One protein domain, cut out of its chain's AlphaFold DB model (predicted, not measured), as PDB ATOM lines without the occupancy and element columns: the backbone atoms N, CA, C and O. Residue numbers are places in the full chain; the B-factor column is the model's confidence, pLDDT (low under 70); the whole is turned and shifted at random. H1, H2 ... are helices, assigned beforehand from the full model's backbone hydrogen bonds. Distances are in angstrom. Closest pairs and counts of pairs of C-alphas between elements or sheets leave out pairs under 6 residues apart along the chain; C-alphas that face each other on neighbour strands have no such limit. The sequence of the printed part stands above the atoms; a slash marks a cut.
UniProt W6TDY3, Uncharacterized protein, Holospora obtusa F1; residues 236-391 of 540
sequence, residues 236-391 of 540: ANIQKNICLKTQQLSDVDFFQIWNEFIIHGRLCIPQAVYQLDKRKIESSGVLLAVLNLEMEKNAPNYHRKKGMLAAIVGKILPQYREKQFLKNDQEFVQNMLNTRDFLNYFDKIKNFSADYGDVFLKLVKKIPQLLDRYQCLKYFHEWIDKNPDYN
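Overview. This is residues 236 to 391 of the 540 residues of an uncharacterized protein of Holospora obtusa F1 (UniProt W6TDY3). What shape is this? It is a compact cluster of mostly crossed helices round a short one, H5, in the middle, with H2, H6 and H9 packed on H5. H1 and H3 lie toward one end of the longest axis and H10 toward the other, while H7 touches no helix. What is it made of? The printed part has 156 residues with ten named helices, H1 to H10 along the chain, and no named strand: the class is all helix. How large is it? The radius of gyration of the C-alphas is 15.0 A, compact, and the spans are 43 by 35 by 26 A.

Arrangement. What do the first helices meet? H1, residues 236 to 248, touches H3, residues 270 to 273, with residues 239 to 244 alone; the closest C-alphas are those of Lys 240 and Ala 272, 4.6 A. H2, residues 251 to 263, touches H5, residues 286 to 292, the same way at a shallow tilt of 34.6 degrees, only just short of steep; the closest C-alphas are those of Asn 259 and Ala 289, 5.6 A. Which helix is the hub? H6, residues 302 to 316, touches H3 with residues 307 to 312 alone, closest at C-alphas 270 and 308, 5.0 A, and H5 with residues 309 to 313 alone, closest at C-alphas 290 and 309, 6.3 A. With 3 pairs of C-alphas within 8 A for each, it only just touches H4, residues 278 to 284, by residues 315 to 316 alone, closest at C-alphas 278 and 315, 6.2 A, and H8, residues 340 to 346, by residue 316 alone, closest at C-alphas 316 and 341, 6.7 A. How do the others join? H9, residues 354 to 366, touches H5 at a steep tilt of 42 degrees, closest at C-alphas 292 and 363, 5.6 A. H10, residues 374 to 386, touches H8 with residues 375 to 379 alone, at a shallow tilt of 7 degrees, closest at C-alphas 346 and 376, 5.9 A. H7, residues 330 to 337, is close to but not clearly touching H8, closest at C-alphas 336 and 342, 6.4 A. What of backbone N and O? Every O i to N i+4 pair is within hydrogen-bond range in H2, H4, H5, H7, H9 and H10, with 7 of 9 in H1, 10 of 11 in H6 and 2 of 3 in H8; H3 is too short for such a pair.

Along the chain. Where does H1 begin? C-alpha 236 is at (-30.358, 0.111, 20.976), and H1 measures 19.9 A, H2 17.9 A. Which helix is longest? H6, at 21.6 A. Where does H10 end? C-alpha 386 is at (7.546, -10.913, 22.208); H10 measures 18.5 A, H9 18.7 A.

Size, cuts and confidence. How far does it reach? The two C-alphas farthest apart are those of Asn 237 and Asn 391, 45.4 A, and the printed part has no cut. Which link is long? That from H6 to H7, residues 317 to 329. Where is confidence low? The pLDDT is under 70 at residues 265 to 267, 295, 299 to 301 and 322 to 330.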
ATOM      1  N   ALA A 236     -31.041   1.114  20.159       87.25
ATOM      2  CA  ALA A 236     -30.358   0.111  20.976       87.25
ATOM      3  C   ALA A 236     -29.985  -1.175  20.207       87.25
ATOM      4  O   ALA A 236     -28.908  -1.742  20.398       87.25
ATOM      5  N   ASN A 237     -30.855  -1.639  19.310       90.94
ATOM      6  CA  ASN A 237     -30.601  -2.803  18.460       90.94
ATOM      7  C   ASN A 237     -29.451  -2.574  17.462       90.94
ATOM      8  O   ASN A 237     -28.696  -3.507  17.199       90.94
ATOM      9  N   ILE A 238     -29.292  -1.356  16.938       91.38
ATOM     10  CA  ILE A 238     -28.211  -0.997  16.010       91.38
ATOM     11  C   ILE A 238     -26.879  -0.965  16.757       91.38
ATOM     12  O   ILE A 238     -25.955  -1.675  16.361       91.38
ATOM     13  N   GLN A 239     -26.802  -0.236  17.878       89.31
ATOM     14  CA  GLN A 239     -25.599  -0.201  18.725       89.31
ATOM     15  C   GLN A 239     -25.164  -1.614  19.119       89.31
ATOM     16  O   GLN A 239     -24.003  -1.991  18.964       89.31
ATOM     17  N   LYS A 240     -26.125  -2.433  19.560       90.69
ATOM     18  CA  LYS A 240     -25.903  -3.840  19.890       90.69
ATOM     19  C   LYS A 240     -25.306  -4.613  18.715       90.69
ATOM     20  O   LYS A 240     -24.328  -5.327  18.915       90.69
ATOM     21  N   ASN A 241     -25.883  -4.503  17.520       92.25
ATOM     22  CA  ASN A 241     -25.400  -5.231  16.347       92.25
ATOM     23  C   ASN A 241     -23.960  -4.844  15.995       92.25
ATOM     24  O   ASN A 241     -23.145  -5.733  15.753       92.25
ATOM     25  N   ILE A 242     -23.634  -3.548  16.039       93.50
ATOM     26  CA  ILE A 242     -22.276  -3.041  15.800       93.50
ATOM     27  C   ILE A 242     -21.306  -3.615  16.842       93.50
ATOM     28  O   ILE A 242     -20.324  -4.262  16.475       93.50
ATOM     29  N   CYS A 243     -21.616  -3.478  18.137       92.19
ATOM     30  CA  CYS A 243     -20.779  -4.016  19.212       92.19
ATOM     31  C   CYS A 243     -20.573  -5.527  19.076       92.19
ATOM     32  O   CYS A 243     -19.452  -6.008  19.204       92.19
ATOM     33  N   LEU A 244     -21.626  -6.297  18.787       92.62
ATOM     34  CA  LEU A 244     -21.507  -7.747  18.629       92.62
ATOM     35  C   LEU A 244     -20.641  -8.128  17.431       92.62
ATOM     36  O   LEU A 244     -19.895  -9.105  17.518       92.62
ATOM     37  N   LYS A 245     -20.708  -7.353  16.348       95.12
ATOM     38  CA  LYS A 245     -19.931  -7.595  15.135       95.12
ATOM     39  C   LYS A 245     -18.424  -7.448  15.365       95.12
ATOM     40  O   LYS A 245     -17.662  -8.182  14.738       95.12
ATOM     41  N   THR A 246     -17.997  -6.614  16.321       94.94
ATOM     42  CA  THR A 246     -16.574  -6.502  16.703       94.94
ATOM     43  C   THR A 246     -15.951  -7.852  17.074       94.94
ATOM     44  O   THR A 246     -14.776  -8.073  16.805       94.94
ATOM     45  N   GLN A 247     -16.722  -8.813  17.597       93.88
ATOM     46  CA  GLN A 247     -16.208 -10.129  18.006       93.88
ATOM     47  C   GLN A 247     -15.635 -10.971  16.856       93.88
ATOM     48  O   GLN A 247     -14.900 -11.921  17.119       93.88
ATOM     49  N   GLN A 248     -15.960 -10.637  15.603       95.50
ATOM     50  CA  GLN A 248     -15.418 -11.307  14.416       95.50
ATOM     51  C   GLN A 248     -13.994 -10.845  14.062       95.50
ATOM     52  O   GLN A 248     -13.356 -11.452  13.206       95.50
ATOM     53  N   LEU A 249     -13.499  -9.784  14.702       95.56
ATOM     54  CA  LEU A 249     -12.137  -9.292  14.527       95.56
ATOM     55  C   LEU A 249     -11.107 -10.209  15.199       95.56
ATOM     56  O   LEU A 249     -11.447 -11.041  16.044       95.56
ATOM     57  N   SER A 250      -9.825 -10.015  14.878       94.38
ATOM     58  CA  SER A 250      -8.721 -10.608  15.643       94.38
ATOM     59  C   SER A 250      -8.727 -10.107  17.098       94.38
ATOM     60  O   SER A 250      -9.447  -9.169  17.443       94.38
ATOM     61  N   ASP A 251      -8.000 -10.759  18.008       93.38
ATOM     62  CA  ASP A 251      -7.904 -10.292  19.404       93.38
ATOM     63  C   ASP A 251      -7.214  -8.922  19.502       93.38
ATOM     64  O   ASP A 251      -7.629  -8.090  20.307       93.38
ATOM     65  N   VAL A 252      -6.238  -8.671  18.625       92.12
ATOM     66  CA  VAL A 252      -5.513  -7.399  18.516       92.12
ATOM     67  C   VAL A 252      -6.443  -6.287  18.034       92.12
ATOM     68  O   VAL A 252      -6.585  -5.270  18.707       92.12
ATOM     69  N   ASP A 253      -7.142  -6.498  16.915       93.06
ATOM     70  CA  ASP A 253      -8.030  -5.479  16.339       93.06
ATOM     71  C   ASP A 253      -9.247  -5.212  17.231       93.06
ATOM     72  O   ASP A 253      -9.682  -4.071  17.376       93.06
ATOM     73  N   PHE A 254      -9.792  -6.256  17.870       94.25
ATOM     74  CA  PHE A 254     -10.856  -6.095  18.858       94.25
ATOM     75  C   PHE A 254     -10.382  -5.237  20.033       94.25
ATOM     76  O   PHE A 254     -11.092  -4.316  20.430       94.25
ATOM     77  N   PHE A 255      -9.193  -5.517  20.576       92.69
ATOM     78  CA  PHE A 255      -8.625  -4.707  21.647       92.69
ATOM     79  C   PHE A 255      -8.429  -3.258  21.213       92.69
ATOM     80  O   PHE A 255      -8.866  -2.375  21.939       92.69
ATOM     81  N   GLN A 256      -7.837  -3.017  20.042       90.44
ATOM     82  CA  GLN A 256      -7.574  -1.668  19.542       90.44
ATOM     83  C   GLN A 256      -8.866  -0.848  19.446       90.44
ATOM     84  O   GLN A 256      -8.956   0.219  20.050       90.44
ATOM     85  N   ILE A 257      -9.902  -1.380  18.782       90.56
ATOM     86  CA  ILE A 257     -11.184  -0.672  18.654       90.56
ATOM     87  C   ILE A 257     -11.800  -0.389  20.023       90.56
ATOM     88  O   ILE A 257     -12.258   0.723  20.276       90.56
ATOM     89  N   TRP A 258     -11.828  -1.380  20.919       90.06
ATOM     90  CA  TRP A 258     -12.439  -1.205  22.236       90.06
ATOM     91  C   TRP A 258     -11.625  -0.292  23.156       90.06
ATOM     92  O   TRP A 258     -12.225   0.453  23.924       90.06
ATOM     93  N   ASN A 259     -10.295  -0.317  23.083       87.81
ATOM     94  CA  ASN A 259      -9.422   0.572  23.841       87.81
ATOM     95  C   ASN A 259      -9.689   2.032  23.462       87.81
ATOM     96  O   ASN A 259     -10.012   2.830  24.339       87.81
ATOM     97  N   GLU A 260      -9.677   2.343  22.163       85.25
ATOM     98  CA  GLU A 260     -10.016   3.678  21.655       85.25
ATOM     99  C   GLU A 260     -11.447   4.074  22.042       85.25
ATOM    100  O   GLU A 260     -11.688   5.152  22.585       85.25
ATOM    101  N   PHE A 261     -12.412   3.170  21.858       84.38
ATOM    102  CA  PHE A 261     -13.806   3.427  22.217       84.38
ATOM    103  C   PHE A 261     -13.968   3.778  23.710       84.38
ATOM    104  O   PHE A 261     -14.693   4.709  24.063       84.38
ATOM    105  N   ILE A 262     -13.274   3.057  24.598       80.69
ATOM    106  CA  ILE A 262     -13.335   3.254  26.052       80.69
ATOM    107  C   ILE A 262     -12.613   4.539  26.483       80.69
ATOM    108  O   ILE A 262     -13.161   5.293  27.300       80.69
ATOM    109  N   ILE A 263     -11.399   4.781  25.972       75.00
ATOM    110  CA  ILE A 263     -10.574   5.946  26.332       75.00
ATOM    111  C   ILE A 263     -11.310   7.238  25.991       75.00
ATOM    112  O   ILE A 263     -11.462   8.096  26.864       75.00
ATOM    113  N   HIS A 264     -11.913   7.307  24.804       72.06
ATOM    114  CA  HIS A 264     -12.608   8.506  24.317       72.06
ATOM    115  C   HIS A 264     -14.020   8.673  24.874       72.06
ATOM    116  O   HIS A 264     -14.850   9.385  24.313       72.06
ATOM    117  N   GLY A 265     -14.321   7.989  25.982       59.03
ATOM    118  CA  GLY A 265     -15.564   8.165  26.723       59.03
ATOM    119  C   GLY A 265     -16.814   7.755  25.952       59.03
ATOM    120  O   GLY A 265     -17.909   8.161  26.342       59.03
ATOM    121  N   ARG A 266     -16.681   6.951  24.888       67.38
ATOM    122  CA  ARG A 266     -17.835   6.484  24.125       67.38
ATOM    123  C   ARG A 266     -18.633   5.493  24.958       67.38
ATOM    124  O   ARG A 266     -18.116   4.750  25.794       67.38
ATOM    125  N   LEU A 267     -19.936   5.514  24.733       69.25
ATOM    126  CA  LEU A 267     -20.902   4.743  25.490       69.25
ATOM    127  C   LEU A 267     -21.625   3.835  24.519       69.25
ATOM    128  O   LEU A 267     -22.107   4.281  23.490       69.25
ATOM    129  N   CYS A 268     -21.742   2.565  24.859       75.19
ATOM    130  CA  CYS A 268     -22.775   1.730  24.272       75.19
ATOM    131  C   CYS A 268     -23.754   1.338  25.371       75.19
ATOM    132  O   CYS A 268     -23.446   1.404  26.568       75.19
ATOM    133  N   ILE A 269     -24.949   0.919  24.970       75.31
ATOM    134  CA  ILE A 269     -25.896   0.334  25.914       75.31
ATOM    135  C   ILE A 269     -25.235  -0.837  26.681       75.31
ATOM    136  O   ILE A 269     -24.655  -1.732  26.056       75.31
ATOM    137  N   PRO A 270     -25.325  -0.906  28.026       76.44
ATOM    138  CA  PRO A 270     -24.718  -1.998  28.797       76.44
ATOM    139  C   PRO A 270     -25.164  -3.397  28.338       76.44
ATOM    140  O   PRO A 270     -24.403  -4.362  28.402       76.44
ATOM    141  N   GLN A 271     -26.385  -3.515  27.806       78.75
ATOM    142  CA  GLN A 271     -26.932  -4.750  27.241       78.75
ATOM    143  C   GLN A 271     -26.129  -5.284  26.045       78.75
ATOM    144  O   GLN A 271     -26.152  -6.495  25.809       78.75
ATOM    145  N   ALA A 272     -25.437  -4.422  25.292       81.19
ATOM    146  CA  ALA A 272     -24.546  -4.841  24.213       81.19
ATOM    147  C   ALA A 272     -23.299  -5.527  24.786       81.19
ATOM    148  O   ALA A 272     -22.967  -6.640  24.379       81.19
ATOM    149  N   VAL A 273     -22.685  -4.927  25.814       82.75
ATOM    150  CA  VAL A 273     -21.540  -5.506  26.536       82.75
ATOM    151  C   VAL A 273     -21.903  -6.847  27.170       82.75
ATOM    152  O   VAL A 273     -21.150  -7.816  27.065       82.75
ATOM    153  N   TYR A 274     -23.096  -6.960  27.766       81.12
ATOM    154  CA  TYR A 274     -23.566  -8.222  28.342       81.12
ATOM    155  C   TYR A 274     -23.730  -9.360  27.329       81.12
ATOM    156  O   TYR A 274     -23.828 -10.517  27.738       81.12
ATOM    157  N   GLN A 275     -23.717  -9.082  26.028       86.94
ATOM    158  CA  GLN A 275     -23.833 -10.100  24.982       86.94
ATOM    159  C   GLN A 275     -22.520 -10.375  24.250       86.94
ATOM    160  O   GLN A 275     -22.459 -11.326  23.476       86.94
ATOM    161  N   LEU A 276     -21.464  -9.612  24.534       90.06
ATOM    162  CA  LEU A 276     -20.119  -9.965  24.095       90.06
ATOM    163  C   LEU A 276     -19.694 -11.297  24.725       90.06
ATOM    164  O   LEU A 276     -19.957 -11.554  25.912       90.06
ATOM    165  N   ASP A 277     -19.038 -12.143  23.935       93.12
ATOM    166  CA  ASP A 277     -18.441 -13.385  24.401       93.12
ATOM    167  C   ASP A 277     -17.380 -13.066  25.459       93.12
ATOM    168  O   ASP A 277     -16.438 -12.302  25.234       93.12
ATOM    169  N   LYS A 278     -17.540 -13.680  26.636       92.19
ATOM    170  CA  LYS A 278     -16.587 -13.561  27.738       92.19
ATOM    171  C   LYS A 278     -15.187 -13.965  27.276       92.19
ATOM    172  O   LYS A 278     -14.234 -13.269  27.604       92.19
ATOM    173  N   ARG A 279     -15.065 -15.044  26.491       93.88
ATOM    174  CA  ARG A 279     -13.769 -15.546  26.015       93.88
ATOM    175  C   ARG A 279     -13.054 -14.521  25.150       93.88
ATOM    176  O   ARG A 279     -11.844 -14.400  25.267       93.88
ATOM    177  N   LYS A 280     -13.804 -13.771  24.336       94.50
ATOM    178  CA  LYS A 280     -13.253 -12.720  23.481       94.50
ATOM    179  C   LYS A 280     -12.697 -11.561  24.305       94.50
ATOM    180  O   LYS A 280     -11.586 -11.127  24.048       94.50
ATOM    181  N   ILE A 281     -13.438 -11.114  25.325       92.31
ATOM    182  CA  ILE A 281     -12.977 -10.071  26.261       92.31
ATOM    183  C   ILE A 281     -11.721 -10.533  27.019       92.31
ATOM    184  O   ILE A 281     -10.795  -9.745  27.208       92.31
ATOM    185  N   GLU A 282     -11.698 -11.797  27.457       93.44
ATOM    186  CA  GLU A 282     -10.553 -12.405  28.144       93.44
ATOM    187  C   GLU A 282      -9.320 -12.478  27.235       93.44
ATOM    188  O   GLU A 282      -8.253 -12.017  27.624       93.44
ATOM    189  N   SER A 283      -9.459 -13.007  26.015       94.56
ATOM    190  CA  SER A 283      -8.317 -13.227  25.124       94.56
ATOM    191  C   SER A 283      -7.771 -11.950  24.492       94.56
ATOM    192  O   SER A 283      -6.563 -11.845  24.284       94.56
ATOM    193  N   SER A 284      -8.626 -10.958  24.235       93.31
ATOM    194  CA  SER A 284      -8.205  -9.659  23.702       93.31
ATOM    195  C   SER A 284      -7.586  -8.747  24.753       93.31
ATOM    196  O   SER A 284      -6.881  -7.801  24.412       93.31
ATOM    197  N   GLY A 285      -7.885  -8.980  26.028       91.31
ATOM    198  CA  GLY A 285      -7.300  -8.205  27.098       91.31
ATOM    199  C   GLY A 285      -7.995  -6.858  27.399       91.31
ATOM    200  O   GLY A 285      -7.387  -5.982  28.021       91.31
ATOM    201  N   VAL A 286      -9.260  -6.676  26.998       91.06
ATOM    202  CA  VAL A 286      -9.997  -5.391  27.106       91.06
ATOM    203  C   VAL A 286     -10.224  -4.920  28.551       91.06
ATOM    204  O   VAL A 286     -10.347  -3.717  28.790       91.06
ATOM    205  N   LEU A 287     -10.224  -5.821  29.542       89.88
ATOM    206  CA  LEU A 287     -10.365  -5.423  30.949       89.88
ATOM    207  C   LEU A 287      -9.242  -4.467  31.385       89.88
ATOM    208  O   LEU A 287      -9.490  -3.585  32.201       89.88
ATOM    209  N   LEU A 288      -8.035  -4.578  30.822       88.00
ATOM    210  CA  LEU A 288      -6.933  -3.689  31.202       88.00
ATOM    211  C   LEU A 288      -7.176  -2.238  30.775       88.00
ATOM    212  O   LEU A 288      -6.910  -1.322  31.550       88.00
ATOM    213  N   ALA A 289      -7.748  -2.015  29.587       86.56
ATOM    214  CA  ALA A 289      -8.146  -0.679  29.139       86.56
ATOM    215  C   ALA A 289      -9.169  -0.063  30.112       86.56
ATOM    216  O   ALA A 289      -9.016   1.072  30.576       86.56
ATOM    217  N   VAL A 290     -10.159  -0.865  30.525       86.12
ATOM    218  CA  VAL A 290     -11.153  -0.477  31.538       86.12
ATOM    219  C   VAL A 290     -10.502  -0.128  32.874       86.12
ATOM    220  O   VAL A 290     -10.920   0.841  33.509       86.12
ATOM    221  N   LEU A 291      -9.483  -0.875  33.309       84.38
ATOM    222  CA  LEU A 291      -8.770  -0.657  34.573       84.38
ATOM    223  C   LEU A 291      -7.785   0.518  34.536       84.38
ATOM    224  O   LEU A 291      -7.536   1.120  35.581       84.38
ATOM    225  N   ASN A 292      -7.357   0.980  33.364       81.81
ATOM    226  CA  ASN A 292      -6.534   2.189  33.247       81.81
ATOM    227  C   ASN A 292      -7.334   3.490  33.259       81.81
ATOM    228  O   ASN A 292      -6.931   4.444  33.914       81.81
ATOM    229  N   LEU A 293      -8.516   3.497  32.643       79.69
ATOM    230  CA  LEU A 293      -9.321   4.702  32.420       79.69
ATOM    231  C   LEU A 293      -9.559   5.593  33.656       79.69
ATOM    232  O   LEU A 293     -10.131   5.149  34.655       79.69
ATOM    233  N   GLU A 294      -9.199   6.866  33.584       75.25
ATOM    234  CA  GLU A 294      -9.518   7.835  34.634       75.25
ATOM    235  C   GLU A 294     -10.923   8.411  34.416       75.25
ATOM    236  O   GLU A 294     -11.391   8.573  33.288       75.25
ATOM    237  N   MET A 295     -11.663   8.608  35.509       69.56
ATOM    238  CA  MET A 295     -13.040   9.094  35.464       69.56
ATOM    239  C   MET A 295     -13.256  10.145  36.537       69.56
ATOM    240  O   MET A 295     -13.252   9.837  37.732       69.56
ATOM    241  N   GLU A 296     -13.530  11.364  36.104       71.94
ATOM    242  CA  GLU A 296     -13.916  12.448  36.991       71.94
ATOM    243  C   GLU A 296     -15.408  12.351  37.314       71.94
ATOM    244  O   GLU A 296     -16.235  12.133  36.428       71.94
ATOM    245  N   LYS A 297     -15.776  12.506  38.593       71.81
ATOM    246  CA  LYS A 297     -17.184  12.416  39.034       71.81
ATOM    247  C   LYS A 297     -18.086  13.458  38.369       71.81
ATOM    248  O   LYS A 297     -19.278  13.208  38.225       71.81
ATOM    249  N   ASN A 298     -17.510  14.589  37.972       71.06
ATOM    250  CA  ASN A 298     -18.219  15.698  37.344       71.06
ATOM    251  C   ASN A 298     -18.222  15.606  35.810       71.06
ATOM    252  O   ASN A 298     -18.827  16.455  35.164       71.06
ATOM    253  N   ALA A 299     -17.578  14.588  35.224       68.94
ATOM    254  CA  ALA A 299     -17.532  14.430  33.778       68.94
ATOM    255  C   ALA A 299     -18.939  14.171  33.202       68.94
ATOM    256  O   ALA A 299     -19.713  13.391  33.783       68.94
ATOM    257  N   PRO A 300     -19.262  14.737  32.025       65.06
ATOM    258  CA  PRO A 300     -20.468  14.384  31.287       65.06
ATOM    259  C   PRO A 300     -20.611  12.865  31.145       65.06
ATOM    260  O   PRO A 300     -19.642  12.133  30.934       65.06
ATOM    261  N   ASN A 301     -21.839  12.363  31.286       68.38
ATOM    262  CA  ASN A 301     -22.162  10.938  31.184       68.38
ATOM    263  C   ASN A 301     -21.438   9.994  32.174       68.38
ATOM    264  O   ASN A 301     -21.464   8.772  31.973       68.38
ATOM    265  N   TYR A 302     -20.876  10.506  33.279       74.56
ATOM    266  CA  TYR A 302     -20.204   9.709  34.319       74.56
ATOM    267  C   TYR A 302     -20.968   8.424  34.692       74.56
ATOM    268  O   TYR A 302     -20.403   7.330  34.658       74.56
ATOM    269  N   HIS A 303     -22.274   8.520  34.974       75.12
ATOM    270  CA  HIS A 303     -23.100   7.365  35.354       75.12
ATOM    271  C   HIS A 303     -23.267   6.326  34.238       75.12
ATOM    272  O   HIS A 303     -23.250   5.124  34.510       75.12
ATOM    273  N   ARG A 304     -23.399   6.765  32.981       73.56
ATOM    274  CA  ARG A 304     -23.500   5.856  31.829       73.56
ATOM    275  C   ARG A 304     -22.163   5.163  31.570       73.56
ATOM    276  O   ARG A 304     -22.141   3.943  31.405       73.56
ATOM    277  N   LYS A 305     -21.053   5.908  31.632       76.94
ATOM    278  CA  LYS A 305     -19.686   5.374  31.511       76.94
ATOM    279  C   LYS A 305     -19.431   4.339  32.602       76.94
ATOM    280  O   LYS A 305     -19.062   3.206  32.308       76.94
ATOM    281  N   LYS A 306     -19.772   4.674  33.847       78.44
ATOM    282  CA  LYS A 306     -19.707   3.776  35.009       78.44
ATOM    283  C   LYS A 306     -20.487   2.477  34.770       78.44
ATOM    284  O   LYS A 306     -19.965   1.402  35.050       78.44
ATOM    285  N   GLY A 307     -21.701   2.561  34.220       78.62
ATOM    286  CA  GLY A 307     -22.530   1.395  33.895       78.62
ATOM    287  C   GLY A 307     -21.926   0.485  32.819       78.62
ATOM    288  O   GLY A 307     -21.922  -0.734  32.982       78.62
ATOM    289  N   MET A 308     -21.369   1.056  31.746       81.88
ATOM    290  CA  MET A 308     -20.697   0.285  30.691       81.88
ATOM    291  C   MET A 308     -19.446  -0.430  31.223       81.88
ATOM    292  O   MET A 308     -19.273  -1.626  30.987       81.88
ATOM    293  N   LEU A 309     -18.598   0.272  31.981       82.56
ATOM    294  CA  LEU A 309     -17.396  -0.327  32.568       82.56
ATOM    295  C   LEU A 309     -17.756  -1.422  33.574       82.56
ATOM    296  O   LEU A 309     -17.152  -2.490  33.539       82.56
ATOM    297  N   ALA A 310     -18.776  -1.206  34.410       80.75
ATOM    298  CA  ALA A 310     -19.281  -2.233  35.318       80.75
ATOM    299  C   ALA A 310     -19.775  -3.479  34.563       80.75
ATOM    300  O   ALA A 310     -19.555  -4.592  35.029       80.75
ATOM    301  N   ALA A 311     -20.359  -3.330  33.370       84.69
ATOM    302  CA  ALA A 311     -20.734  -4.474  32.539       84.69
ATOM    303  C   ALA A 311     -19.507  -5.252  32.017       84.69
ATOM    304  O   ALA A 311     -19.534  -6.484  32.010       84.69
ATOM    305  N   ILE A 312     -18.419  -4.565  31.633       87.12
ATOM    306  CA  ILE A 312     -17.165  -5.220  31.203       87.12
ATOM    307  C   ILE A 312     -16.487  -5.908  32.393       87.12
ATOM    308  O   ILE A 312     -16.146  -7.089  32.314       87.12
ATOM    309  N   VAL A 313     -16.339  -5.212  33.524       86.75
ATOM    310  CA  VAL A 313     -15.771  -5.794  34.750       86.75
ATOM    311  C   VAL A 313     -16.629  -6.972  35.206       86.75
ATOM    312  O   VAL A 313     -16.106  -8.057  35.420       86.75
ATOM    313  N   GLY A 314     -17.952  -6.808  35.254       85.38
ATOM    314  CA  GLY A 314     -18.932  -7.821  35.651       85.38
ATOM    315  C   GLY A 314     -18.991  -9.058  34.746       85.38
ATOM    316  O   GLY A 314     -19.518 -10.107  35.142       85.38
ATOM    317  N   LYS A 315     -18.450  -8.984  33.526       86.69
ATOM    318  CA  LYS A 315     -18.264 -10.152  32.653       86.69
ATOM    319  C   LYS A 315     -17.135 -11.054  33.136       86.69
ATOM    320  O   LYS A 315     -17.270 -12.277  33.046       86.69
ATOM    321  N   ILE A 316     -16.063 -10.460  33.651       86.31
ATOM    322  CA  ILE A 316     -14.895 -11.179  34.168       86.31
ATOM    323  C   ILE A 316     -15.073 -11.516  35.649       86.31
ATOM    324  O   ILE A 316     -14.829 -12.651  36.041       86.31
ATOM    325  N   LEU A 317     -15.582 -10.558  36.421       85.06
ATOM    326  CA  LEU A 317     -15.749 -10.573  37.869       85.06
ATOM    327  C   LEU A 317     -17.236 -10.372  38.223       85.06
ATOM    328  O   LEU A 317     -17.671  -9.240  38.463       85.06
ATOM    329  N   PRO A 318     -18.052 -11.445  38.226       80.94
ATOM    330  CA  PRO A 318     -19.510 -11.359  38.342       80.94
ATOM    331  C   PRO A 318     -20.024 -10.581  39.559       80.94
ATOM    332  O   PRO A 318     -21.087  -9.967  39.481       80.94
ATOM    333  N   GLN A 319     -19.262 -10.552  40.653       76.81
ATOM    334  CA  GLN A 319     -19.583  -9.808  41.873       76.81
ATOM    335  C   GLN A 319     -19.680  -8.282  41.671       76.81
ATOM    336  O   GLN A 319     -20.253  -7.591  42.513       76.81
ATOM    337  N   TYR A 320     -19.165  -7.757  40.554       76.69
ATOM    338  CA  TYR A 320     -19.241  -6.339  40.188       76.69
ATOM    339  C   TYR A 320     -20.292  -6.032  39.107       76.69
ATOM    340  O   TYR A 320     -20.326  -4.912  38.605       76.69
ATOM    341  N   ARG A 321     -21.173  -6.985  38.748       70.94
ATOM    342  CA  ARG A 321     -22.280  -6.733  37.797       70.94
ATOM    343  C   ARG A 321     -23.292  -5.711  38.315       70.94
ATOM    344  O   ARG A 321     -23.765  -4.877  37.554       70.94
ATOM    345  N   GLU A 322     -23.629  -5.803  39.601       60.81
ATOM    346  CA  GLU A 322     -24.661  -4.976  40.249       60.81
ATOM    347  C   GLU A 322     -24.059  -3.894  41.160       60.81
ATOM    348  O   GLU A 322     -24.662  -2.841  41.373       60.81
ATOM    349  N   LYS A 323     -22.840  -4.119  41.674       56.19
ATOM    350  CA  LYS A 323     -22.120  -3.143  42.497       56.19
ATOM    351  C   LYS A 323     -21.587  -2.026  41.606       56.19
ATOM    352  O   LYS A 323     -20.681  -2.232  40.804       56.19
ATOM    353  N   GLN A 324     -22.158  -0.834  41.755       54.34
ATOM    354  CA  GLN A 324     -21.804   0.353  40.983       54.34
ATOM    355  C   GLN A 324     -20.361   0.814  41.275       54.34
ATOM    356  O   GLN A 324     -20.129   1.693  42.103       54.34
ATOM    357  N   PHE A 325     -19.420   0.232  40.537       54.44
ATOM    358  CA  PHE A 325     -17.994   0.535  40.387       54.44
ATOM    359  C   PHE A 325     -17.526   1.926  40.862       54.44
ATOM    360  O   PHE A 325     -17.736   2.916  40.167       54.44
ATOM    361  N   LEU A 326     -16.829   2.026  41.996       51.59
ATOM    362  CA  LEU A 326     -16.027   3.207  42.339       51.59
ATOM    363  C   LEU A 326     -14.549   2.809  42.290       51.59
ATOM    364  O   LEU A 326     -14.034   2.138  43.171       51.59
ATOM    365  N   LYS A 327     -13.875   3.209  41.211       52.09
ATOM    366  CA  LYS A 327     -12.498   2.815  40.876       52.09
ATOM    367  C   LYS A 327     -11.427   3.315  41.856       52.09
ATOM    368  O   LYS A 327     -10.306   2.824  41.824       52.09
ATOM    369  N   ASN A 328     -11.777   4.281  42.708       51.88
ATOM    370  CA  ASN A 328     -10.862   4.898  43.671       51.88
ATOM    371  C   ASN A 328     -10.874   4.213  45.045       51.88
ATOM    372  O   ASN A 328     -10.225   4.708  45.961       51.88
ATOM    373  N   ASP A 329     -11.580   3.091  45.200       58.41
ATOM    374  CA  ASP A 329     -11.454   2.285  46.409       58.41
ATOM    375  C   ASP A 329     -10.196   1.421  46.326       58.41
ATOM    376  O   ASP A 329     -10.115   0.486  45.523       58.41
ATOM    377  N   GLN A 330      -9.234   1.677  47.213       63.94
ATOM    378  CA  GLN A 330      -8.168   0.714  47.510       63.94
ATOM    379  C   GLN A 330      -8.757  -0.671  47.828       63.94
ATOM    380  O   GLN A 330      -8.186  -1.687  47.443       63.94
ATOM    381  N   GLU A 331      -9.949  -0.718  48.433       71.62
ATOM    382  CA  GLU A 331     -10.702  -1.948  48.681       71.62
ATOM    383  C   GLU A 331     -11.072  -2.691  47.382       71.62
ATOM    384  O   GLU A 331     -10.972  -3.917  47.318       71.62
ATOM    385  N   PHE A 332     -11.449  -1.981  46.311       76.50
ATOM    386  CA  PHE A 332     -11.728  -2.596  45.010       76.50
ATOM    387  C   PHE A 332     -10.468  -3.223  44.420       76.50
ATOM    388  O   PHE A 332     -10.498  -4.389  44.023       76.50
ATOM    389  N   VAL A 333      -9.368  -2.464  44.388       76.00
ATOM    390  CA  VAL A 333      -8.083  -2.941  43.859       76.00
ATOM    391  C   VAL A 333      -7.618  -4.167  44.643       76.00
ATOM    392  O   VAL A 333      -7.310  -5.195  44.041       76.00
ATOM    393  N   GLN A 334      -7.672  -4.111  45.973       75.75
ATOM    394  CA  GLN A 334      -7.265  -5.218  46.833       75.75
ATOM    395  C   GLN A 334      -8.141  -6.462  46.628       75.75
ATOM    396  O   GLN A 334      -7.628  -7.576  46.502       75.75
ATOM    397  N   ASN A 335      -9.461  -6.296  46.532       80.12
ATOM    398  CA  ASN A 335     -10.384  -7.404  46.279       80.12
ATOM    399  C   ASN A 335     -10.183  -8.021  44.886       80.12
ATOM    400  O   ASN A 335     -10.211  -9.247  44.737       80.12
ATOM    401  N   MET A 336      -9.942  -7.192  43.869       84.94
ATOM    402  CA  MET A 336      -9.645  -7.639  42.508       84.94
ATOM    403  C   MET A 336      -8.355  -8.466  42.470       84.94
ATOM    404  O   MET A 336      -8.371  -9.582  41.953       84.94
ATOM    405  N   LEU A 337      -7.271  -7.968  43.078       82.19
ATOM    406  CA  LEU A 337      -5.972  -8.653  43.143       82.19
ATOM    407  C   LEU A 337      -6.034 -10.012  43.857       82.19
ATOM    408  O   LEU A 337      -5.219 -10.886  43.577       82.19
ATOM    409  N   ASN A 338      -6.996 -10.199  44.762       80.94
ATOM    410  CA  ASN A 338      -7.202 -11.453  45.491       80.94
ATOM    411  C   ASN A 338      -8.221 -12.392  44.820       80.94
ATOM    412  O   ASN A 338      -8.459 -13.499  45.306       80.94
ATOM    413  N   THR A 339      -8.838 -11.985  43.706       85.88
ATOM    414  CA  THR A 339      -9.857 -12.793  43.031       85.88
ATOM    415  C   THR A 339      -9.230 -13.732  42.002       85.88
ATOM    416  O   THR A 339      -8.598 -13.300  41.040       85.88
ATOM    417  N   ARG A 340      -9.506 -15.037  42.130       86.75
ATOM    418  CA  ARG A 340      -9.015 -16.064  41.193       86.75
ATOM    419  C   ARG A 340      -9.418 -15.804  39.737       86.75
ATOM    420  O   ARG A 340      -8.612 -16.036  38.847       86.75
ATOM    421  N   ASP A 341     -10.628 -15.306  39.488       86.12
ATOM    422  CA  ASP A 341     -11.087 -14.965  38.133       86.12
ATOM    423  C   ASP A 341     -10.252 -13.850  37.483       86.12
ATOM    424  O   ASP A 341     -10.009 -13.903  36.280       86.12
ATOM    425  N   PHE A 342      -9.774 -12.875  38.267       87.81
ATOM    426  CA  PHE A 342      -8.890 -11.815  37.777       87.81
ATOM    427  C   PHE A 342      -7.476 -12.338  37.502       87.81
ATOM    428  O   PHE A 342      -6.879 -12.008  36.486       87.81
ATOM    429  N   LEU A 343      -6.944 -13.201  38.368       89.50
ATOM    430  CA  LEU A 343      -5.621 -13.791  38.142       89.50
ATOM    431  C   LEU A 343      -5.622 -14.726  36.924       89.50
ATOM    432  O   LEU A 343      -4.770 -14.602  36.051       89.50
ATOM    433  N   ASN A 344      -6.639 -15.586  36.806       90.31
ATOM    434  CA  ASN A 344      -6.830 -16.469  35.652       90.31
ATOM    435  C   ASN A 344      -7.071 -15.701  34.344       90.31
ATOM    436  O   ASN A 344      -6.968 -16.286  33.269       90.31
ATOM    437  N   TYR A 345      -7.477 -14.430  34.409       90.75
ATOM    438  CA  TYR A 345      -7.658 -13.613  33.216       90.75
ATOM    439  C   TYR A 345      -6.315 -13.373  32.509       90.75
ATOM    440  O   TYR A 345      -6.275 -13.498  31.290       90.75
ATOM    441  N   PHE A 346      -5.213 -13.165  33.242       90.94
ATOM    442  CA  PHE A 346      -3.877 -13.003  32.647       90.94
ATOM    443  C   PHE A 346      -3.403 -14.238  31.878       90.94
ATOM    444  O   PHE A 346      -2.853 -14.099  30.791       90.94
ATOM    445  N   ASP A 347      -3.721 -15.442  32.361       91.50
ATOM    446  CA  ASP A 347      -3.401 -16.696  31.659       91.50
ATOM    447  C   ASP A 347      -4.166 -16.866  30.330       91.50
ATOM    448  O   ASP A 347      -3.845 -17.746  29.528       91.50
ATOM    449  N   LYS A 348      -5.219 -16.073  30.100       94.06
ATOM    450  CA  LYS A 348      -6.082 -16.177  28.913       94.06
ATOM    451  C   LYS A 348      -5.780 -15.137  27.848       94.06
ATOM    452  O   LYS A 348      -6.238 -15.328  26.719       94.06
ATOM    453  N   ILE A 349      -5.068 -14.065  28.190       93.12
ATOM    454  CA  ILE A 349      -4.747 -12.992  27.250       93.12
ATOM    455  C   ILE A 349      -3.836 -13.560  26.161       93.12
ATOM    456  O   ILE A 349      -2.825 -14.204  26.431       93.12
ATOM    457  N   LYS A 350      -4.224 -13.339  24.906       91.06
ATOM    458  CA  LYS A 350      -3.474 -13.756  23.714       91.06
ATOM    459  C   LYS A 350      -2.924 -12.578  22.926       91.06
ATOM    460  O   LYS A 350      -2.134 -12.781  22.007       91.06
ATOM    461  N   ASN A 351      -3.366 -11.368  23.247       86.38
ATOM    462  CA  ASN A 351      -2.846 -10.159  22.643       86.38
ATOM    463  C   ASN A 351      -1.518  -9.781  23.305       86.38
ATOM    464  O   ASN A 351      -1.501  -9.436  24.477       86.38
ATOM    465  N   PHE A 352      -0.432  -9.827  22.540       85.94
ATOM    466  CA  PHE A 352       0.898  -9.412  22.981       85.94
ATOM    467  C   PHE A 352       1.433  -8.252  22.129       85.94
ATOM    468  O   PHE A 352       2.634  -8.185  21.900       85.94
ATOM    469  N   SER A 353       0.573  -7.381  21.591       84.81
ATOM    470  CA  SER A 353       1.033  -6.228  20.806       84.81
ATOM    471  C   SER A 353       1.735  -5.169  21.669       84.81
ATOM    472  O   SER A 353       1.544  -5.112  22.887       84.81
ATOM    473  N   ALA A 354       2.520  -4.306  21.023       80.38
ATOM    474  CA  ALA A 354       3.184  -3.156  21.636       80.38
ATOM    475  C   ALA A 354       2.184  -2.205  22.324       80.38
ATOM    476  O   ALA A 354       2.265  -2.000  23.535       80.38
ATOM    477  N   ASP A 355       1.154  -1.754  21.593       77.75
ATOM    478  CA  ASP A 355       0.097  -0.867  22.115       77.75
ATOM    479  C   ASP A 355      -0.595  -1.441  23.363       77.75
ATOM    480  O   ASP A 355      -0.967  -0.722  24.293       77.75
ATOM    481  N   TYR A 356      -0.771  -2.767  23.398       81.75
ATOM    482  CA  TYR A 356      -1.329  -3.458  24.554       81.75
ATOM    483  C   TYR A 356      -0.396  -3.382  25.766       81.75
ATOM    484  O   TYR A 356      -0.840  -3.176  26.899       81.75
ATOM    485  N   GLY A 357       0.899  -3.541  25.521       81.81
ATOM    486  CA  GLY A 357       1.949  -3.390  26.511       81.81
ATOM    487  C   GLY A 357       1.945  -2.048  27.206       81.81
ATOM    488  O   GLY A 357       1.961  -2.004  28.433       81.81
ATOM    489  N   ASP A 358       1.824  -0.961  26.448       82.38
ATOM    490  CA  ASP A 358       1.750   0.392  27.012       82.38
ATOM    491  C   ASP A 358       0.566   0.545  27.970       82.38
ATOM    492  O   ASP A 358       0.681   1.145  29.044       82.38
ATOM    493  N   VAL A 359      -0.581  -0.037  27.610       84.94
ATOM    494  CA  VAL A 359      -1.768  -0.073  28.470       84.94
ATOM    495  C   VAL A 359      -1.484  -0.900  29.729       84.94
ATOM    496  O   VAL A 359      -1.763  -0.442  30.838       84.94
ATOM    497  N   PHE A 360      -0.888  -2.085  29.609       88.00
ATOM    498  CA  PHE A 360      -0.522  -2.894  30.776       88.00
ATOM    499  C   PHE A 360       0.483  -2.177  31.697       88.00
ATOM    500  O   PHE A 360       0.279  -2.131  32.909       88.00
ATOM    501  N   LEU A 361       1.515  -1.542  31.145       84.88
ATOM    502  CA  LEU A 361       2.537  -0.809  31.895       84.88
ATOM    503  C   LEU A 361       1.965   0.391  32.647       84.88
ATOM    504  O   LEU A 361       2.324   0.623  33.803       84.88
ATOM    505  N   LYS A 362       1.035   1.135  32.034       84.88
ATOM    506  CA  LYS A 362       0.279   2.191  32.731       84.88
ATOM    507  C   LYS A 362      -0.472   1.632  33.941       84.88
ATOM    508  O   LYS A 362      -0.486   2.267  34.996       84.88
ATOM    509  N   LEU A 363      -1.027   0.425  33.819       86.44
ATOM    510  CA  LEU A 363      -1.749  -0.212  34.914       86.44
ATOM    511  C   LEU A 363      -0.807  -0.651  36.033       86.44
ATOM    512  O   LEU A 363      -1.119  -0.425  37.197       86.44
ATOM    513  N   VAL A 364       0.344  -1.231  35.691       85.69
ATOM    514  CA  VAL A 364       1.379  -1.614  36.663       85.69
ATOM    515  C   VAL A 364       1.897  -0.393  37.419       85.69
ATOM    516  O   VAL A 364       1.993  -0.437  38.640       85.69
ATOM    517  N   LYS A 365       2.137   0.734  36.740       81.62
ATOM    518  CA  LYS A 365       2.518   1.991  37.413       81.62
ATOM    519  C   LYS A 365       1.452   2.465  38.407       81.62
ATOM    520  O   LYS A 365       1.789   3.008  39.454       81.62
ATOM    521  N   LYS A 366       0.171   2.253  38.092       81.25
ATOM    522  CA  LYS A 366      -0.965   2.608  38.958       81.25
ATOM    523  C   LYS A 366      -1.181   1.617  40.105       81.25
ATOM    524  O   LYS A 366      -1.639   2.016  41.174       81.25
ATOM    525  N   ILE A 367      -0.900   0.335  39.877       84.19
ATOM    526  CA  ILE A 367      -1.106  -0.771  40.819       84.19
ATOM    527  C   ILE A 367       0.144  -1.669  40.792       84.19
ATOM    528  O   ILE A 367       0.118  -2.737  40.170       84.19
ATOM    529  N   PRO A 368       1.243  -1.269  41.461       79.75
ATOM    530  CA  PRO A 368       2.497  -2.025  41.425       79.75
ATOM    531  C   PRO A 368       2.351  -3.461  41.939       79.75
ATOM    532  O   PRO A 368       2.963  -4.377  41.396       79.75
ATOM    533  N   GLN A 369       1.431  -3.693  42.891       84.25
ATOM    534  CA  GLN A 369       1.171  -5.017  43.478       84.25
ATOM    535  C   GLN A 369       0.649  -6.058  42.470       84.25
ATOM    536  O   GLN A 369       0.482  -7.233  42.805       84.25
ATOM    537  N   LEU A 370       0.338  -5.652  41.233       86.19
ATOM    538  CA  LEU A 370       0.019  -6.582  40.152       86.19
ATOM    539  C   LEU A 370       1.178  -7.532  39.867       86.19
ATOM    540  O   LEU A 370       0.933  -8.714  39.634       86.19
ATOM    541  N   LEU A 371       2.412  -7.034  39.881       85.38
ATOM    542  CA  LEU A 371       3.588  -7.834  39.543       85.38
ATOM    543  C   LEU A 371       4.007  -8.799  40.663       85.38
ATOM    544  O   LEU A 371       4.702  -9.772  40.387       85.38
ATOM    545  N   ASP A 372       3.482  -8.628  41.879       82.56
ATOM    546  CA  ASP A 372       3.641  -9.597  42.973       82.56
ATOM    547  C   ASP A 372       2.833 -10.889  42.719       82.56
ATOM    548  O   ASP A 372       2.955 -11.888  43.436       82.56
ATOM    549  N   ARG A 373       1.949 -10.888  41.709       87.69
ATOM    550  CA  ARG A 373       1.110 -12.036  41.350       87.69
ATOM    551  C   ARG A 373       1.748 -12.834  40.225       87.69
ATOM    552  O   ARG A 373       1.924 -12.331  39.120       87.69
ATOM    553  N   TYR A 374       1.978 -14.122  40.477       87.50
ATOM    554  CA  TYR A 374       2.631 -15.037  39.538       87.50
ATOM    555  C   TYR A 374       2.041 -15.004  38.117       87.50
ATOM    556  O   TYR A 374       2.797 -14.899  37.156       87.50
ATOM    557  N   GLN A 375       0.712 -15.055  37.961       90.75
ATOM    558  CA  GLN A 375       0.062 -15.041  36.640       90.75
ATOM    559  C   GLN A 375       0.342 -13.745  35.867       90.75
ATOM    560  O   GLN A 375       0.551 -13.768  34.658       90.75
ATOM    561  N   CYS A 376       0.363 -12.617  36.574       88.56
ATOM    562  CA  CYS A 376       0.630 -11.308  35.994       88.56
ATOM    563  C   CYS A 376       2.109 -11.168  35.616       88.56
ATOM    564  O   CYS A 376       2.422 -10.766  34.498       88.56
ATOM    565  N   LEU A 377       3.016 -11.578  36.509       85.44
ATOM    566  CA  LEU A 377       4.455 -11.580  36.248       85.44
ATOM    567  C   LEU A 377       4.810 -12.484  35.060       85.44
ATOM    568  O   LEU A 377       5.557 -12.085  34.171       85.44
ATOM    569  N   LYS A 378       4.218 -13.682  35.001       88.06
ATOM    570  CA  LYS A 378       4.372 -14.604  33.874       88.06
ATOM    571  C   LYS A 378       3.902 -13.970  32.563       88.06
ATOM    572  O   LYS A 378       4.635 -14.009  31.580       88.06
ATOM    573  N   TYR A 379       2.709 -13.373  32.556       89.00
ATOM    574  CA  TYR A 379       2.191 -12.664  31.385       89.00
ATOM    575  C   TYR A 379       3.140 -11.542  30.938       89.00
ATOM    576  O   TYR A 379       3.430 -11.409  29.751       89.00
ATOM    577  N   PHE A 380       3.656 -10.765  31.890       87.44
ATOM    578  CA  PHE A 380       4.583  -9.676  31.612       87.44
ATOM    579  C   PHE A 380       5.895 -10.160  30.983       87.44
ATOM    580  O   PHE A 380       6.340  -9.580  29.994       87.44
ATOM    581  N   HIS A 381       6.474 -11.251  31.494       83.19
ATOM    582  CA  HIS A 381       7.653 -11.875  30.889       83.19
ATOM    583  C   HIS A 381       7.397 -12.324  29.453       83.19
ATOM    584  O   HIS A 381       8.155 -11.961  28.556       83.19
ATOM    585  N   GLU A 382       6.292 -13.034  29.212       87.88
ATOM    586  CA  GLU A 382       5.923 -13.451  27.856       87.88
ATOM    587  C   GLU A 382       5.706 -12.259  26.911       87.88
ATOM    588  O   GLU A 382       5.945 -12.368  25.707       87.88
ATOM    589  N   TRP A 383       5.229 -11.129  27.438       87.81
ATOM    590  CA  TRP A 383       5.046  -9.909  26.665       87.81
ATOM    591  C   TRP A 383       6.376  -9.232  26.311       87.81
ATOM    592  O   TRP A 383       6.556  -8.892  25.140       87.81
ATOM    593  N   ILE A 384       7.313  -9.098  27.259       82.44
ATOM    594  CA  ILE A 384       8.666  -8.573  26.986       82.44
ATOM    595  C   ILE A 384       9.363  -9.424  25.920       82.44
ATOM    596  O   ILE A 384       9.890  -8.879  24.950       82.44
ATOM    597  N   ASP A 385       9.313 -10.751  26.052       81.56
ATOM    598  CA  ASP A 385       9.975 -11.669  25.116       81.56
ATOM    599  C   ASP A 385       9.464 -11.505  23.674       81.56
ATOM    600  O   ASP A 385      10.215 -11.671  22.711       81.56
ATOM    601  N   LYS A 386       8.180 -11.158  23.513       84.94
ATOM    602  CA  LYS A 386       7.546 -10.913  22.208       84.94
ATOM    603  C   LYS A 386       7.719  -9.484  21.697       84.94
ATOM    604  O   LYS A 386       7.528  -9.261  20.503       84.94
ATOM    605  N   ASN A 387       8.080  -8.542  22.563       82.00
ATOM    606  CA  ASN A 387       8.247  -7.127  22.232       82.00
ATOM    607  C   ASN A 387       9.638  -6.652  22.669       82.00
ATOM    608  O   ASN A 387       9.756  -5.787  23.538       82.00
ATOM    609  N   PRO A 388      10.708  -7.194  22.060       72.12
ATOM    610  CA  PRO A 388      12.069  -6.991  22.541       72.12
ATOM    611  C   PRO A 388      12.527  -5.533  22.465       72.12
ATOM    612  O   PRO A 388      13.545  -5.202  23.063       72.12
ATOM    613  N   ASP A 389      11.833  -4.679  21.710       75.69
ATOM    614  CA  ASP A 389      12.140  -3.252  21.588       75.69
ATOM    615  C   ASP A 389      11.766  -2.432  22.824       75.69
ATOM    616  O   ASP A 389      12.238  -1.307  22.968       75.69
ATOM    617  N   TYR A 390      11.010  -3.015  23.754       74.00
ATOM    618  CA  TYR A 390      10.761  -2.423  25.060       74.00
ATOM    619  C   TYR A 390      11.890  -2.776  26.030       74.00
ATOM    620  O   TYR A 390      11.955  -3.881  26.572       74.00
ATOM    621  N   ASN A 391      12.776  -1.813  26.285       79.00
ATOM    622  CA  ASN A 391      13.892  -1.966  27.218       79.00
ATOM    623  C   ASN A 391      13.422  -1.730  28.672       79.00
ATOM    624  O   ASN A 391      13.771  -0.729  29.293       79.00
TER     625      ASN A 391